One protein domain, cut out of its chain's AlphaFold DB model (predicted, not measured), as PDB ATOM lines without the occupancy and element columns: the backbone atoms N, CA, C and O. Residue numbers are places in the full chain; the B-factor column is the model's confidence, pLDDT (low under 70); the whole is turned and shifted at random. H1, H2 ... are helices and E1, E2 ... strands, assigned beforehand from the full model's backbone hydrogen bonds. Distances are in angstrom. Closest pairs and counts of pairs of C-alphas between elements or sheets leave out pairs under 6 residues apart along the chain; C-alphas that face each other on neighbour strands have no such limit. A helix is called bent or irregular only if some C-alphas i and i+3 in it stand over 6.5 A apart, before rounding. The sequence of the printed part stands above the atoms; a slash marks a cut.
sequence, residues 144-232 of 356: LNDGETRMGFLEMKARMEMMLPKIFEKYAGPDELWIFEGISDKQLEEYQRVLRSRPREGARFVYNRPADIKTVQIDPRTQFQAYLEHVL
ATOM      1  N   LEU A 144       2.745  -1.058  16.975       90.62
ATOM      2  CA  LEU A 144       2.228  -2.236  16.298       90.62
ATOM      3  C   LEU A 144       1.789  -3.289  17.326       90.62
ATOM      4  O   LEU A 144       2.162  -3.245  18.501       90.62
ATOM      5  N   ASN A 145       0.959  -4.233  16.882       90.50
ATOM      6  CA  ASN A 145       0.377  -5.263  17.755       90.50
ATOM      7  C   ASN A 145       1.416  -6.267  18.282       90.50
ATOM      8  O   ASN A 145       1.182  -6.915  19.297       90.50
ATOM      9  N   ASP A 146       2.547  -6.394  17.596       89.38
ATOM     10  CA  ASP A 146       3.691  -7.238  17.953       89.38
ATOM     11  C   ASP A 146       4.641  -6.577  18.971       89.38
ATOM     12  O   ASP A 146       5.630  -7.181  19.382       89.38
ATOM     13  N   GLY A 147       4.331  -5.355  19.420       89.94
ATOM     14  CA  GLY A 147       5.147  -4.585  20.357       89.94
ATOM     15  C   GLY A 147       6.204  -3.708  19.683       89.94
ATOM     16  O   GLY A 147       6.846  -2.905  20.368       89.94
ATOM     17  N   GLU A 148       6.363  -3.791  18.360       91.69
ATOM     18  CA  GLU A 148       7.239  -2.886  17.629       91.69
ATOM     19  C   GLU A 148       6.674  -1.460  17.617       91.69
ATOM     20  O   GLU A 148       5.469  -1.213  17.716       91.69
ATOM     21  N   THR A 149       7.563  -0.471  17.534       93.00
ATOM     22  CA  THR A 149       7.176   0.941  17.518       93.00
ATOM     23  C   THR A 149       7.888   1.663  16.390       93.00
ATOM     24  O   THR A 149       9.109   1.820  16.395       93.00
ATOM     25  N   ARG A 150       7.108   2.173  15.441       91.62
ATOM     26  CA  ARG A 150       7.589   3.081  14.406       91.62
ATOM     27  C   ARG A 150       7.676   4.491  14.989       91.62
ATOM     28  O   ARG A 150       6.664   5.046  15.407       91.62
ATOM     29  N   MET A 151       8.865   5.088  14.988       94.31
ATOM     30  CA  MET A 151       9.066   6.488  15.404       94.31
ATOM     31  C   MET A 151       8.230   7.474  14.571       94.31
ATOM     32  O   MET A 151       7.820   7.138  13.464       94.31
ATOM     33  N   GLY A 152       8.015   8.695  15.066       95.12
ATOM     34  CA  GLY A 152       7.299   9.745  14.331       95.12
ATOM     35  C   GLY A 152       7.949  10.080  12.980       95.12
ATOM     36  O   GLY A 152       9.165   9.973  12.813       95.12
ATOM     37  N   PHE A 153       7.154  10.520  11.997       95.25
ATOM     38  CA  PHE A 153       7.681  10.874  10.669       95.25
ATOM     39  C   PHE A 153       8.651  12.061  10.715       95.25
ATOM     40  O   PHE A 153       9.612  12.086   9.948       95.25
ATOM     41  N   LEU A 154       8.461  13.009  11.639       94.69
ATOM     42  CA  LEU A 154       9.417  14.107  11.813       94.69
ATOM     43  C   LEU A 154      10.745  13.639  12.400       94.69
ATOM     44  O   LEU A 154      11.789  14.178  12.043       94.69
ATOM     45  N   GLU A 155      10.728  12.610  13.247       94.56
ATOM     46  CA  GLU A 155      11.963  12.000  13.735       94.56
ATOM     47  C   GLU A 155      12.692  11.268  12.604       94.56
ATOM     48  O   GLU A 155      13.903  11.428  12.454       94.56
ATOM     49  N   MET A 156      11.959  10.528  11.761       94.00
ATOM     50  CA  MET A 156      12.527   9.910  10.559       94.00
ATOM     51  C   MET A 156      13.182  10.963   9.666       94.00
ATOM     52  O   MET A 156      14.360  10.829   9.340       94.00
ATOM     53  N   LYS A 157      12.454  12.037   9.334       93.44
ATOM     54  CA  LYS A 157      12.961  13.142   8.513       93.44
ATOM     55  C   LYS A 157      14.230  13.754   9.113       93.44
ATOM     56  O   LYS A 157      15.235  13.852   8.416       93.44
ATOM     57  N   ALA A 158      14.221  14.087  10.404       93.12
ATOM     58  CA  ALA A 158      15.378  14.680  11.074       93.12
ATOM     59  C   ALA A 158      16.606  13.752  11.039       93.12
ATOM     60  O   ALA A 158      17.718  14.195  10.755       93.12
ATOM     61  N   ARG A 159      16.416  12.445  11.270       91.75
ATOM     62  CA  ARG A 159      17.501  11.454  11.162       91.75
ATOM     63  C   ARG A 159      18.048  11.373   9.736       91.75
ATOM     64  O   ARG A 159      19.262  11.280   9.568       91.75
ATOM     65  N   MET A 160      17.190  11.437   8.718       89.06
ATOM     66  CA  MET A 160      17.618  11.460   7.314       89.06
ATOM     67  C   MET A 160      18.445  12.708   6.999       89.06
ATOM     68  O   MET A 160      19.539  12.585   6.454       89.06
ATOM     69  N   GLU A 161      17.986  13.886   7.418       88.56
ATOM     70  CA  GLU A 161      18.708  15.154   7.239       88.56
ATOM     71  C   GLU A 161      20.070  15.159   7.948       88.56
ATOM     72  O   GLU A 161      21.025  15.731   7.434       88.56
ATOM     73  N   MET A 162      20.205  14.461   9.080       89.31
ATOM     74  CA  MET A 162      21.496  14.272   9.755       89.31
ATOM     75  C   MET A 162      22.429  13.278   9.046       89.31
ATOM     76  O   MET A 162      23.649  13.361   9.212       89.31
ATOM     77  N   MET A 163      21.887  12.299   8.315       84.38
ATOM     78  CA  MET A 163      22.675  11.284   7.603       84.38
ATOM     79  C   MET A 163      23.136  11.761   6.226       84.38
ATOM     80  O   MET A 163      24.244  11.419   5.822       84.38
ATOM     81  N   LEU A 164      22.320  12.548   5.521       82.94
ATOM     82  CA  LEU A 164      22.600  12.981   4.150       82.94
ATOM     83  C   LEU A 164      23.976  13.660   3.994       82.94
ATOM     84  O   LEU A 164      24.741  13.188   3.152       82.94
ATOM     85  N   PRO A 165      24.366  14.663   4.810       83.12
ATOM     86  CA  PRO A 165      25.694  15.271   4.710       83.12
ATOM     87  C   PRO A 165      26.824  14.255   4.873       83.12
ATOM     88  O   PRO A 165      27.782  14.283   4.114       83.12
ATOM     89  N   LYS A 166      26.673  13.289   5.787       81.00
ATOM     90  CA  LYS A 166      27.684  12.249   6.029       81.00
ATOM     91  C   LYS A 166      27.851  11.311   4.838       81.00
ATOM     92  O   LYS A 166      28.954  10.843   4.579       81.00
ATOM     93  N   ILE A 167      26.763  11.015   4.122       76.25
ATOM     94  CA  ILE A 167      26.818  10.225   2.885       76.25
ATOM     95  C   ILE A 167      27.585  11.005   1.818       76.25
ATOM     96  O   ILE A 167      28.470  10.438   1.183       76.25
ATOM     97  N   PHE A 168      27.289  12.298   1.655       74.25
ATOM     98  CA  PHE A 168      28.014  13.160   0.721       74.25
ATOM     99  C   PHE A 168      29.500  13.277   1.076       74.25
ATOM    100  O   PHE A 168      30.335  13.085   0.200       74.25
ATOM    101  N   GLU A 169      29.835  13.511   2.346       74.38
ATOM    102  CA  GLU A 169      31.216  13.563   2.842       74.38
ATOM    103  C   GLU A 169      31.957  12.248   2.578       74.38
ATOM    104  O   GLU A 169      33.080  12.260   2.085       74.38
ATOM    105  N   LYS A 170      31.317  11.102   2.844       69.25
ATOM    106  CA  LYS A 170      31.914   9.783   2.603       69.25
ATOM    107  C   LYS A 170      32.049   9.449   1.117       69.25
ATOM    108  O   LYS A 170      32.954   8.713   0.741       69.25
ATOM    109  N   TYR A 171      31.155   9.954   0.270       68.50
ATOM    110  CA  TYR A 171      31.278   9.803  -1.178       68.50
ATOM    111  C   TYR A 171      32.384  10.706  -1.746       68.50
ATOM    112  O   TYR A 171      33.138  10.272  -2.612       68.50
ATOM    113  N   ALA A 172      32.501  11.941  -1.246       68.69
ATOM    114  CA  ALA A 172      33.545  12.886  -1.639       68.69
ATOM    115  C   ALA A 172      34.941  12.456  -1.151       68.69
ATOM    116  O   ALA A 172      35.916  12.603  -1.883       68.69
ATOM    117  N   GLY A 173      35.022  11.882   0.054       66.69
ATOM    118  CA  GLY A 173      36.233  11.317   0.644       66.69
ATOM    119  C   GLY A 173      35.979   9.908   1.179       66.69
ATOM    120  O   GLY A 173      35.672   9.764   2.368       66.69
ATOM    121  N   PRO A 174      36.076   8.865   0.335       66.25
ATOM    122  CA  PRO A 174      35.902   7.488   0.775       66.25
ATOM    123  C   PRO A 174      36.993   7.073   1.767       66.25
ATOM    124  O   PRO A 174      38.090   7.626   1.790       66.25
ATOM    125  N   ASP A 175      36.694   6.067   2.589       68.12
ATOM    126  CA  ASP A 175      37.699   5.467   3.464       68.12
ATOM    127  C   ASP A 175      38.772   4.784   2.599       68.12
ATOM    128  O   ASP A 175      38.464   3.920   1.776       68.12
ATOM    129  N   GLU A 176      40.035   5.161   2.790       64.44
ATOM    130  CA  GLU A 176      41.167   4.625   2.033       64.44
ATOM    131  C   GLU A 176      41.999   3.696   2.929       64.44
ATOM    132  O   GLU A 176      42.538   4.117   3.960       64.44
ATOM    133  N   LEU A 177      42.147   2.426   2.532       66.44
ATOM    134  CA  LEU A 177      43.150   1.533   3.117       66.44
ATOM    135  C   LEU A 177      44.409   1.566   2.252       66.44
ATOM    136  O   LEU A 177      44.399   1.125   1.104       66.44
ATOM    137  N   TRP A 178      45.504   2.041   2.837       63.47
ATOM    138  CA  TRP A 178      46.814   2.064   2.201       63.47
ATOM    139  C   TRP A 178      47.620   0.848   2.671       63.47
ATOM    140  O   TRP A 178      47.987   0.750   3.846       63.47
ATOM    141  N   ILE A 179      47.865  -0.091   1.755       68.44
ATOM    142  CA  ILE A 179      48.650  -1.305   2.009       68.44
ATOM    143  C   ILE A 179      50.070  -1.074   1.499       68.44
ATOM    144  O   ILE A 179      50.271  -0.760   0.327       68.44
ATOM    145  N   PHE A 180      51.051  -1.244   2.381       68.75
ATOM    146  CA  PHE A 180      52.464  -1.133   2.037       68.75
ATOM    147  C   PHE A 180      53.143  -2.481   2.280       68.75
ATOM    148  O   PHE A 180      53.401  -2.862   3.423       68.75
ATOM    149  N   GLU A 181      53.410  -3.226   1.211       72.19
ATOM    150  CA  GLU A 181      54.062  -4.532   1.311       72.19
ATOM    151  C   GLU A 181      55.569  -4.388   1.566       72.19
ATOM    152  O   GLU A 181      56.249  -3.572   0.945       72.19
ATOM    153  N   GLY A 182      56.103  -5.192   2.490       73.00
ATOM    154  CA  GLY A 182      57.547  -5.293   2.729       73.00
ATOM    155  C   GLY A 182      58.177  -4.160   3.549       73.00
ATOM    156  O   GLY A 182      59.400  -4.140   3.685       73.00
ATOM    157  N   ILE A 183      57.387  -3.242   4.121       78.25
ATOM    158  CA  ILE A 183      57.903  -2.176   4.999       78.25
ATOM    159  C   ILE A 183      57.905  -2.591   6.479       78.25
ATOM    160  O   ILE A 183      57.057  -3.359   6.935       78.25
ATOM    161  N   SER A 184      58.853  -2.056   7.253       79.88
ATOM    162  CA  SER A 184      58.946  -2.308   8.701       79.88
ATOM    163  C   SER A 184      57.864  -1.569   9.505       79.88
ATOM    164  O   SER A 184      57.352  -0.538   9.067       79.88
ATOM    165  N   ASP A 185      57.567  -2.037  10.726       79.81
ATOM    166  CA  ASP A 185      56.594  -1.391  11.632       79.81
ATOM    167  C   ASP A 185      56.933   0.089  11.905       79.81
ATOM    168  O   ASP A 185      56.047   0.940  11.942       79.81
ATOM    169  N   LYS A 186      58.226   0.431  12.008       81.00
ATOM    170  CA  LYS A 186      58.671   1.825  12.188       81.00
ATOM    171  C   LYS A 186      58.339   2.714  10.987       81.00
ATOM    172  O   LYS A 186      57.900   3.845  11.168       81.00
ATOM    173  N   GLN A 187      58.539   2.210   9.768       75.56
ATOM    174  CA  GLN A 187      58.200   2.943   8.542       75.56
ATOM    175  C   GLN A 187      56.681   3.088   8.388       75.56
ATOM    176  O   GLN A 187      56.194   4.124   7.941       75.56
ATOM    177  N   LEU A 188      55.922   2.073   8.813       79.81
ATOM    178  CA  LEU A 188      54.464   2.116   8.832       79.81
ATOM    179  C   LEU A 188      53.938   3.235   9.745       79.81
ATOM    180  O   LEU A 188      53.055   3.990   9.338       79.81
ATOM    181  N   GLU A 189      54.486   3.372  10.955       80.81
ATOM    182  CA  GLU A 189      54.123   4.445  11.894       80.81
ATOM    183  C   GLU A 189      54.437   5.845  11.340       80.81
ATOM    184  O   GLU A 189      53.671   6.792  11.549       80.81
ATOM    185  N   GLU A 190      55.544   5.985  10.608       79.56
ATOM    186  CA  GLU A 190      55.926   7.240   9.960       79.56
ATOM    187  C   GLU A 190      54.938   7.620   8.846       79.56
ATOM    188  O   GLU A 190      54.414   8.739   8.837       79.56
ATOM    189  N   TYR A 191      54.572   6.671   7.977       76.38
ATOM    190  CA  TYR A 191      53.545   6.890   6.954       76.38
ATOM    191  C   TYR A 191      52.159   7.154   7.553       76.38
ATOM    192  O   TYR A 191      51.446   8.035   7.067       76.38
ATOM    193  N   GLN A 192      51.786   6.480   8.649       74.75
ATOM    194  CA  GLN A 192      50.553   6.779   9.387       74.75
ATOM    195  C   GLN A 192      50.505   8.237   9.847       74.75
ATOM    196  O   GLN A 192      49.462   8.883   9.732       74.75
ATOM    197  N   ARG A 193      51.622   8.770  10.349       78.19
ATOM    198  CA  ARG A 193      51.708  10.155  10.828       78.19
ATOM    199  C   ARG A 193      51.500  11.161   9.694       78.19
ATOM    200  O   ARG A 193      50.723  12.096   9.867       78.19
ATOM    201  N   VAL A 194      52.124  10.929   8.537       74.75
ATOM    202  CA  VAL A 194      51.992  11.775   7.333       74.75
ATOM    203  C   VAL A 194      50.585  11.699   6.731       74.75
ATOM    204  O   VAL A 194      50.036  12.704   6.277       74.75
ATOM    205  N   LEU A 195      49.962  10.518   6.731       69.12
ATOM    206  CA  LEU A 195      48.601  10.350   6.217       69.12
ATOM    207  C   LEU A 195      47.568  11.007   7.143       69.12
ATOM    208  O   LEU A 195      46.651  11.664   6.651       69.12
ATOM    209  N   ARG A 196      47.740  10.907   8.467       70.00
ATOM    210  CA  ARG A 196      46.866  11.559   9.461       70.00
ATOM    211  C   ARG A 196      46.998  13.084   9.500       70.00
ATOM    212  O   ARG A 196      46.079  13.735   9.985       70.00
ATOM    213  N   SER A 197      48.101  13.660   9.015       70.94
ATOM    214  CA  SER A 197      48.321  15.116   9.002       70.94
ATOM    215  C   SER A 197      47.708  15.841   7.796       70.94
ATOM    216  O   SER A 197      47.772  17.066   7.730       70.94
ATOM    217  N   ARG A 198      47.137  15.117   6.825       64.69
ATOM    218  CA  ARG A 198      46.388  15.695   5.692       64.69
ATOM    219  C   ARG A 198      44.903  15.908   6.073       64.69
ATOM    220  O   ARG A 198      44.453  15.303   7.044       64.69
ATOM    221  N   PRO A 199      44.136  16.738   5.334       60.19
ATOM    222  CA  PRO A 199      42.726  17.024   5.630       60.19
ATOM    223  C   PRO A 199      41.852  15.767   5.794       60.19
ATOM    224  O   PRO A 199      42.146  14.719   5.223       60.19
ATOM    225  N   ARG A 200      40.795  15.902   6.605       56.59
ATOM    226  CA  ARG A 200      40.096  14.841   7.361       56.59
ATOM    227  C   ARG A 200      39.092  13.963   6.599       56.59
ATOM    228  O   ARG A 200      38.462  13.122   7.234       56.59
ATOM    229  N   GLU A 201      38.899  14.161   5.305       57.59
ATOM    230  CA  GLU A 201      37.880  13.423   4.551       57.59
ATOM    231  C   GLU A 201      38.373  11.993   4.249       57.59
ATOM    232  O   GLU A 201      39.479  11.809   3.733       57.59
ATOM    233  N   GLY A 202      37.576  10.992   4.652       54.75
ATOM    234  CA  GLY A 202      37.900   9.558   4.616       54.75
ATOM    235  C   GLY A 202      38.706   9.059   5.826       54.75
ATOM    236  O   GLY A 202      39.751   9.613   6.185       54.75
ATOM    237  N   ALA A 203      38.262   7.978   6.478       58.31
ATOM    238  CA  ALA A 203      39.074   7.284   7.474       58.31
ATOM    239  C   ALA A 203      40.240   6.569   6.775       58.31
ATOM    240  O   ALA A 203      40.036   5.788   5.846       58.31
ATOM    241  N   ARG A 204      41.474   6.830   7.227       63.72
ATOM    242  CA  ARG A 204      42.687   6.242   6.640       63.72
ATOM    243  C   ARG A 204      43.257   5.162   7.532       63.72
ATOM    244  O   ARG A 204      43.690   5.428   8.657       63.72
ATOM    245  N   PHE A 205      43.293   3.955   6.996       61.44
ATOM    246  CA  PHE A 205      43.885   2.798   7.644       61.44
ATOM    247  C   PHE A 205      45.213   2.481   6.953       61.44
ATOM    248  O   PHE A 205      45.350   2.662   5.743       61.44
ATOM    249  N   VAL A 206      46.212   2.046   7.720       61.50
ATOM    250  CA  VAL A 206      47.543   1.729   7.190       61.50
ATOM    251  C   VAL A 206      47.963   0.377   7.741       61.50
ATOM    252  O   VAL A 206      47.928   0.179   8.957       61.50
ATOM    253  N   TYR A 207      48.333  -0.543   6.853       66.12
ATOM    254  CA  TYR A 207      48.595  -1.939   7.197       66.12
ATOM    255  C   TYR A 207      49.799  -2.481   6.409       66.12
ATOM    256  O   TYR A 207      49.962  -2.162   5.232       66.12
ATOM    257  N   ASN A 208      50.659  -3.272   7.062       65.12
ATOM    258  CA  ASN A 208      51.933  -3.772   6.512       65.12
ATOM    259  C   ASN A 208      51.961  -5.286   6.237       65.12
ATOM    260  O   ASN A 208      53.026  -5.866   6.032       65.12
ATOM    261  N   ARG A 209      50.803  -5.952   6.259       67.25
ATOM    262  CA  ARG A 209      50.656  -7.381   5.939       67.25
ATOM    263  C   ARG A 209      49.620  -7.554   4.821       67.25
ATOM    264  O   ARG A 209      48.861  -6.617   4.577       67.25
ATOM    265  N   PRO A 210      49.537  -8.727   4.164       62.75
ATOM    266  CA  PRO A 210      48.470  -8.994   3.203       62.75
ATOM    267  C   PRO A 210      47.099  -8.761   3.853       62.75
ATOM    268  O   PRO A 210      46.796  -9.354   4.893       62.75
ATOM    269  N   ALA A 211      46.296  -7.870   3.273       57.38
ATOM    270  CA  ALA A 211      44.934  -7.577   3.707       57.38
ATOM    271  C   ALA A 211      43.969  -7.721   2.534       57.38
ATOM    272  O   ALA A 211      44.225  -7.219   1.444       57.38
ATOM    273  N   ASP A 212      42.845  -8.386   2.788       54.59
ATOM    274  CA  ASP A 212      41.716  -8.468   1.868       54.59
ATOM    275  C   ASP A 212      40.732  -7.336   2.195       54.59
ATOM    276  O   ASP A 212      40.150  -7.300   3.286       54.59
ATOM    277  N   ILE A 213      40.578  -6.375   1.280       55.81
ATOM    278  CA  ILE A 213      39.641  -5.260   1.450       55.81
ATOM    279  C   ILE A 213      38.280  -5.695   0.928       55.81
ATOM    280  O   ILE A 213      37.976  -5.586  -0.259       55.81
ATOM    281  N   LYS A 214      37.405  -6.097   1.846       57.03
ATOM    282  CA  LYS A 214      35.987  -6.279   1.538       57.03
ATOM    283  C   LYS A 214      35.275  -4.940   1.657       57.03
ATOM    284  O   LYS A 214      34.745  -4.601   2.714       57.03
ATOM    285  N   THR A 215      35.283  -4.154   0.584       55.94
ATOM    286  CA  THR A 215      34.395  -2.994   0.497       55.94
ATOM    287  C   THR A 215      32.965  -3.497   0.326       55.94
ATOM    288  O   THR A 215      32.636  -4.193  -0.633       55.94
ATOM    289  N   VAL A 216      32.085  -3.156   1.269       54.22
ATOM    290  CA  VAL A 216      30.645  -3.262   1.021       54.22
ATOM    291  C   VAL A 216      30.314  -2.139   0.043       54.22
ATOM    292  O   VAL A 216      30.153  -0.989   0.449       54.22
ATOM    293  N   GLN A 217      30.296  -2.446  -1.255       56.22
ATOM    294  CA  GLN A 217      29.781  -1.514  -2.252       56.22
ATOM    295  C   GLN A 217      28.287  -1.333  -1.986       56.22
ATOM    296  O   GLN A 217      27.485  -2.237  -2.210       56.22
ATOM    297  N   ILE A 218      27.918  -0.167  -1.458       58.62
ATOM    298  CA  ILE A 218      26.523   0.262  -1.433       58.62
ATOM    299  C   ILE A 218      26.170   0.578  -2.883       58.62
ATOM    300  O   ILE A 218      26.802   1.448  -3.478       58.62
ATOM    301  N   ASP A 219      25.203  -0.136  -3.461       62.53
ATOM    302  CA  ASP A 219      24.750   0.143  -4.822       62.53
ATOM    303  C   ASP A 219      24.176   1.574  -4.869       62.53
ATOM    304  O   ASP A 219      23.168   1.852  -4.209       62.53
ATOM    305  N   PRO A 220      24.770   2.512  -5.622       57.34
ATOM    306  CA  PRO A 220      24.243   3.871  -5.734       57.34
ATOM    307  C   PRO A 220      22.858   3.921  -6.403       57.34
ATOM    308  O   PRO A 220      22.188   4.948  -6.332       57.34
ATOM    309  N   ARG A 221      22.403   2.823  -7.026       60.34
ATOM    310  CA  ARG A 221      21.053   2.662  -7.592       60.34
ATOM    311  C   ARG A 221      20.014   2.200  -6.572       60.34
ATOM    312  O   ARG A 221      18.841   2.077  -6.923       60.34
ATOM    313  N   THR A 222      20.418   1.908  -5.334       60.41
ATOM    314  CA  THR A 222      19.473   1.516  -4.283       60.41
ATOM    315  C   THR A 222      18.416   2.614  -4.135       60.41
ATOM    316  O   THR A 222      18.748   3.797  -4.077       60.41
ATOM    317  N   GLN A 223      17.136   2.232  -4.065       65.38
ATOM    318  CA  GLN A 223      15.972   3.133  -4.070       65.38
ATOM    319  C   GLN A 223      15.816   3.972  -2.779       65.38
ATOM    320  O   GLN A 223      14.700   4.218  -2.319       65.38
ATOM    321  N   PHE A 224      16.909   4.445  -2.173       73.00
ATOM    322  CA  PHE A 224      16.886   5.349  -1.018       73.00
ATOM    323  C   PHE A 224      16.042   6.594  -1.284       73.00
ATOM    324  O   PHE A 224      15.371   7.093  -0.381       73.00
ATOM    325  N   GLN A 225      16.027   7.051  -2.537       78.56
ATOM    326  CA  GLN A 225      15.176   8.144  -2.981       78.56
ATOM    327  C   GLN A 225      13.686   7.846  -2.761       78.56
ATOM    328  O   GLN A 225      12.992   8.690  -2.211       78.56
ATOM    329  N   ALA A 226      13.198   6.646  -3.095       83.75
ATOM    330  CA  ALA A 226      11.787   6.298  -2.913       83.75
ATOM    331  C   ALA A 226      11.386   6.281  -1.427       83.75
ATOM    332  O   ALA A 226      10.294   6.716  -1.063       83.75
ATOM    333  N   TYR A 227      12.288   5.831  -0.549       82.25
ATOM    334  CA  TYR A 227      12.062   5.872   0.896       82.25
ATOM    335  C   TYR A 227      12.057   7.311   1.443       82.25
ATOM    336  O   TYR A 227      11.175   7.671   2.223       82.25
ATOM    337  N   LEU A 228      12.996   8.156   0.997       84.69
ATOM    338  CA  LEU A 228      13.024   9.590   1.322       84.69
ATOM    339  C   LEU A 228      11.741  10.281   0.866       84.69
ATOM    340  O   LEU A 228      11.099  10.975   1.653       84.69
ATOM    341  N   GLU A 229      11.345  10.056  -0.381       87.62
ATOM    342  CA  GLU A 229      10.118  10.601  -0.947       87.62
ATOM    343  C   GLU A 229       8.891  10.121  -0.180       87.62
ATOM    344  O   GLU A 229       7.995  10.922   0.068       87.62
ATOM    345  N   HIS A 230       8.839   8.858   0.255       90.88
ATOM    346  CA  HIS A 230       7.748   8.373   1.094       90.88
ATOM    347  C   HIS A 230       7.652   9.170   2.402       90.88
ATOM    348  O   HIS A 230       6.593   9.724   2.690       90.88
ATOM    349  N   VAL A 231       8.751   9.295   3.157       92.19
ATOM    350  CA  VAL A 231       8.773  10.042   4.430       92.19
ATOM    351  C   VAL A 231       8.377  11.506   4.222       92.19
ATOM    352  O   VAL A 231       7.523  12.018   4.946       92.19
ATOM    353  N   LEU A 232       8.937  12.173   3.209       89.81
ATOM    354  CA  LEU A 232       8.598  13.562   2.888       89.81
ATOM    355  C   LEU A 232       7.130  13.705   2.466       89.81
ATOM    356  O   LEU A 232       6.445  14.608   2.938       89.81
TER     357      LEU A 232
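Overview. This is residues 144 to 232 of the 356 residues of an uncharacterized protein of Candidatus Bathyarchaeota archaeon B26-1 (UniProt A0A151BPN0). Two small clusters stand at opposite ends of a drawn-out model: at one end the short helix H3 packs on H1a, the first arm of a long bent helix, and at the other a head of two short parallel strands, E1 and E2, has the helix H2 packed mainly on E2. The second arm, H1b, reaches from the first cluster toward the head, and the long unnamed stretch of residues 208 to 223 leads back from the head; residues 144 to 152 stick out as a free tail. The printed part has 89 residues, with three named helices and two named strands in the order H1, E1, H2, E2, H3, and its class is mostly helix. It is extended, with a radius of gyration of the C-alphas of 19.6 A and spans of 58 by 29 by 26 A.

Along the chain. H1, residues 153 to 172, begins at C-alpha 153 at (7.681, 10.874, 10.669). By its hydrogen bonds it was assigned as one helix, but it is bent: C-alphas 162 and 165 are 6.6 A apart. Its arms are H1a, residues 153 to 162, 14.3 A long, and H1b, residues 165 to 172, 10.4 A long. E1 is residues 176 to 179. H2, residues 185 to 196, is 16.3 A long and begins at C-alpha 185 at (56.594, -1.391, 11.632). E2 is residues 204 to 207. H3, residues 224 to 232, is 12.3 A long and ends at C-alpha 232 at (8.598, 13.562, 2.888).

Arrangement. H1a and H1b stand at a steep tilt of 37 degrees, only just past shallow. H1a and H3 touch, with the C-alphas of Phe 153 and Val 231 closest at 6.4 A; they run opposite ways at a steep tilt of 46 degrees. H1b touches no helix. E1 and E2 are parallel, with 17 degrees between their directions; N 178 and O 205 are within hydrogen-bond range at 3.0 A, as are N 205 and O 176 at 3.1 A. E1, H2 and E2 form a strand-helix-strand unit, two parallel neighbour strands with a helix between them along the chain, and its crossover is right-handed. The closest C-alphas of H2 and E2 are those of Gln 192 and Val 206, 6.3 A apart. H2 and H3 are apart. In H1a, H1b, H2 and H3 every O i to N i+4 pair is within hydrogen-bond range.

Size, cuts and confidence. The two C-alphas farthest apart are those of Asn 145 and Ser 184, at 59.3 A. The printed part has no cut. The link from E2 to H3, 16 residues, is long. The mean pLDDT of the printed part is 74.8, and it is under 70 at residues 170 to 180, 195 and 198 to 223.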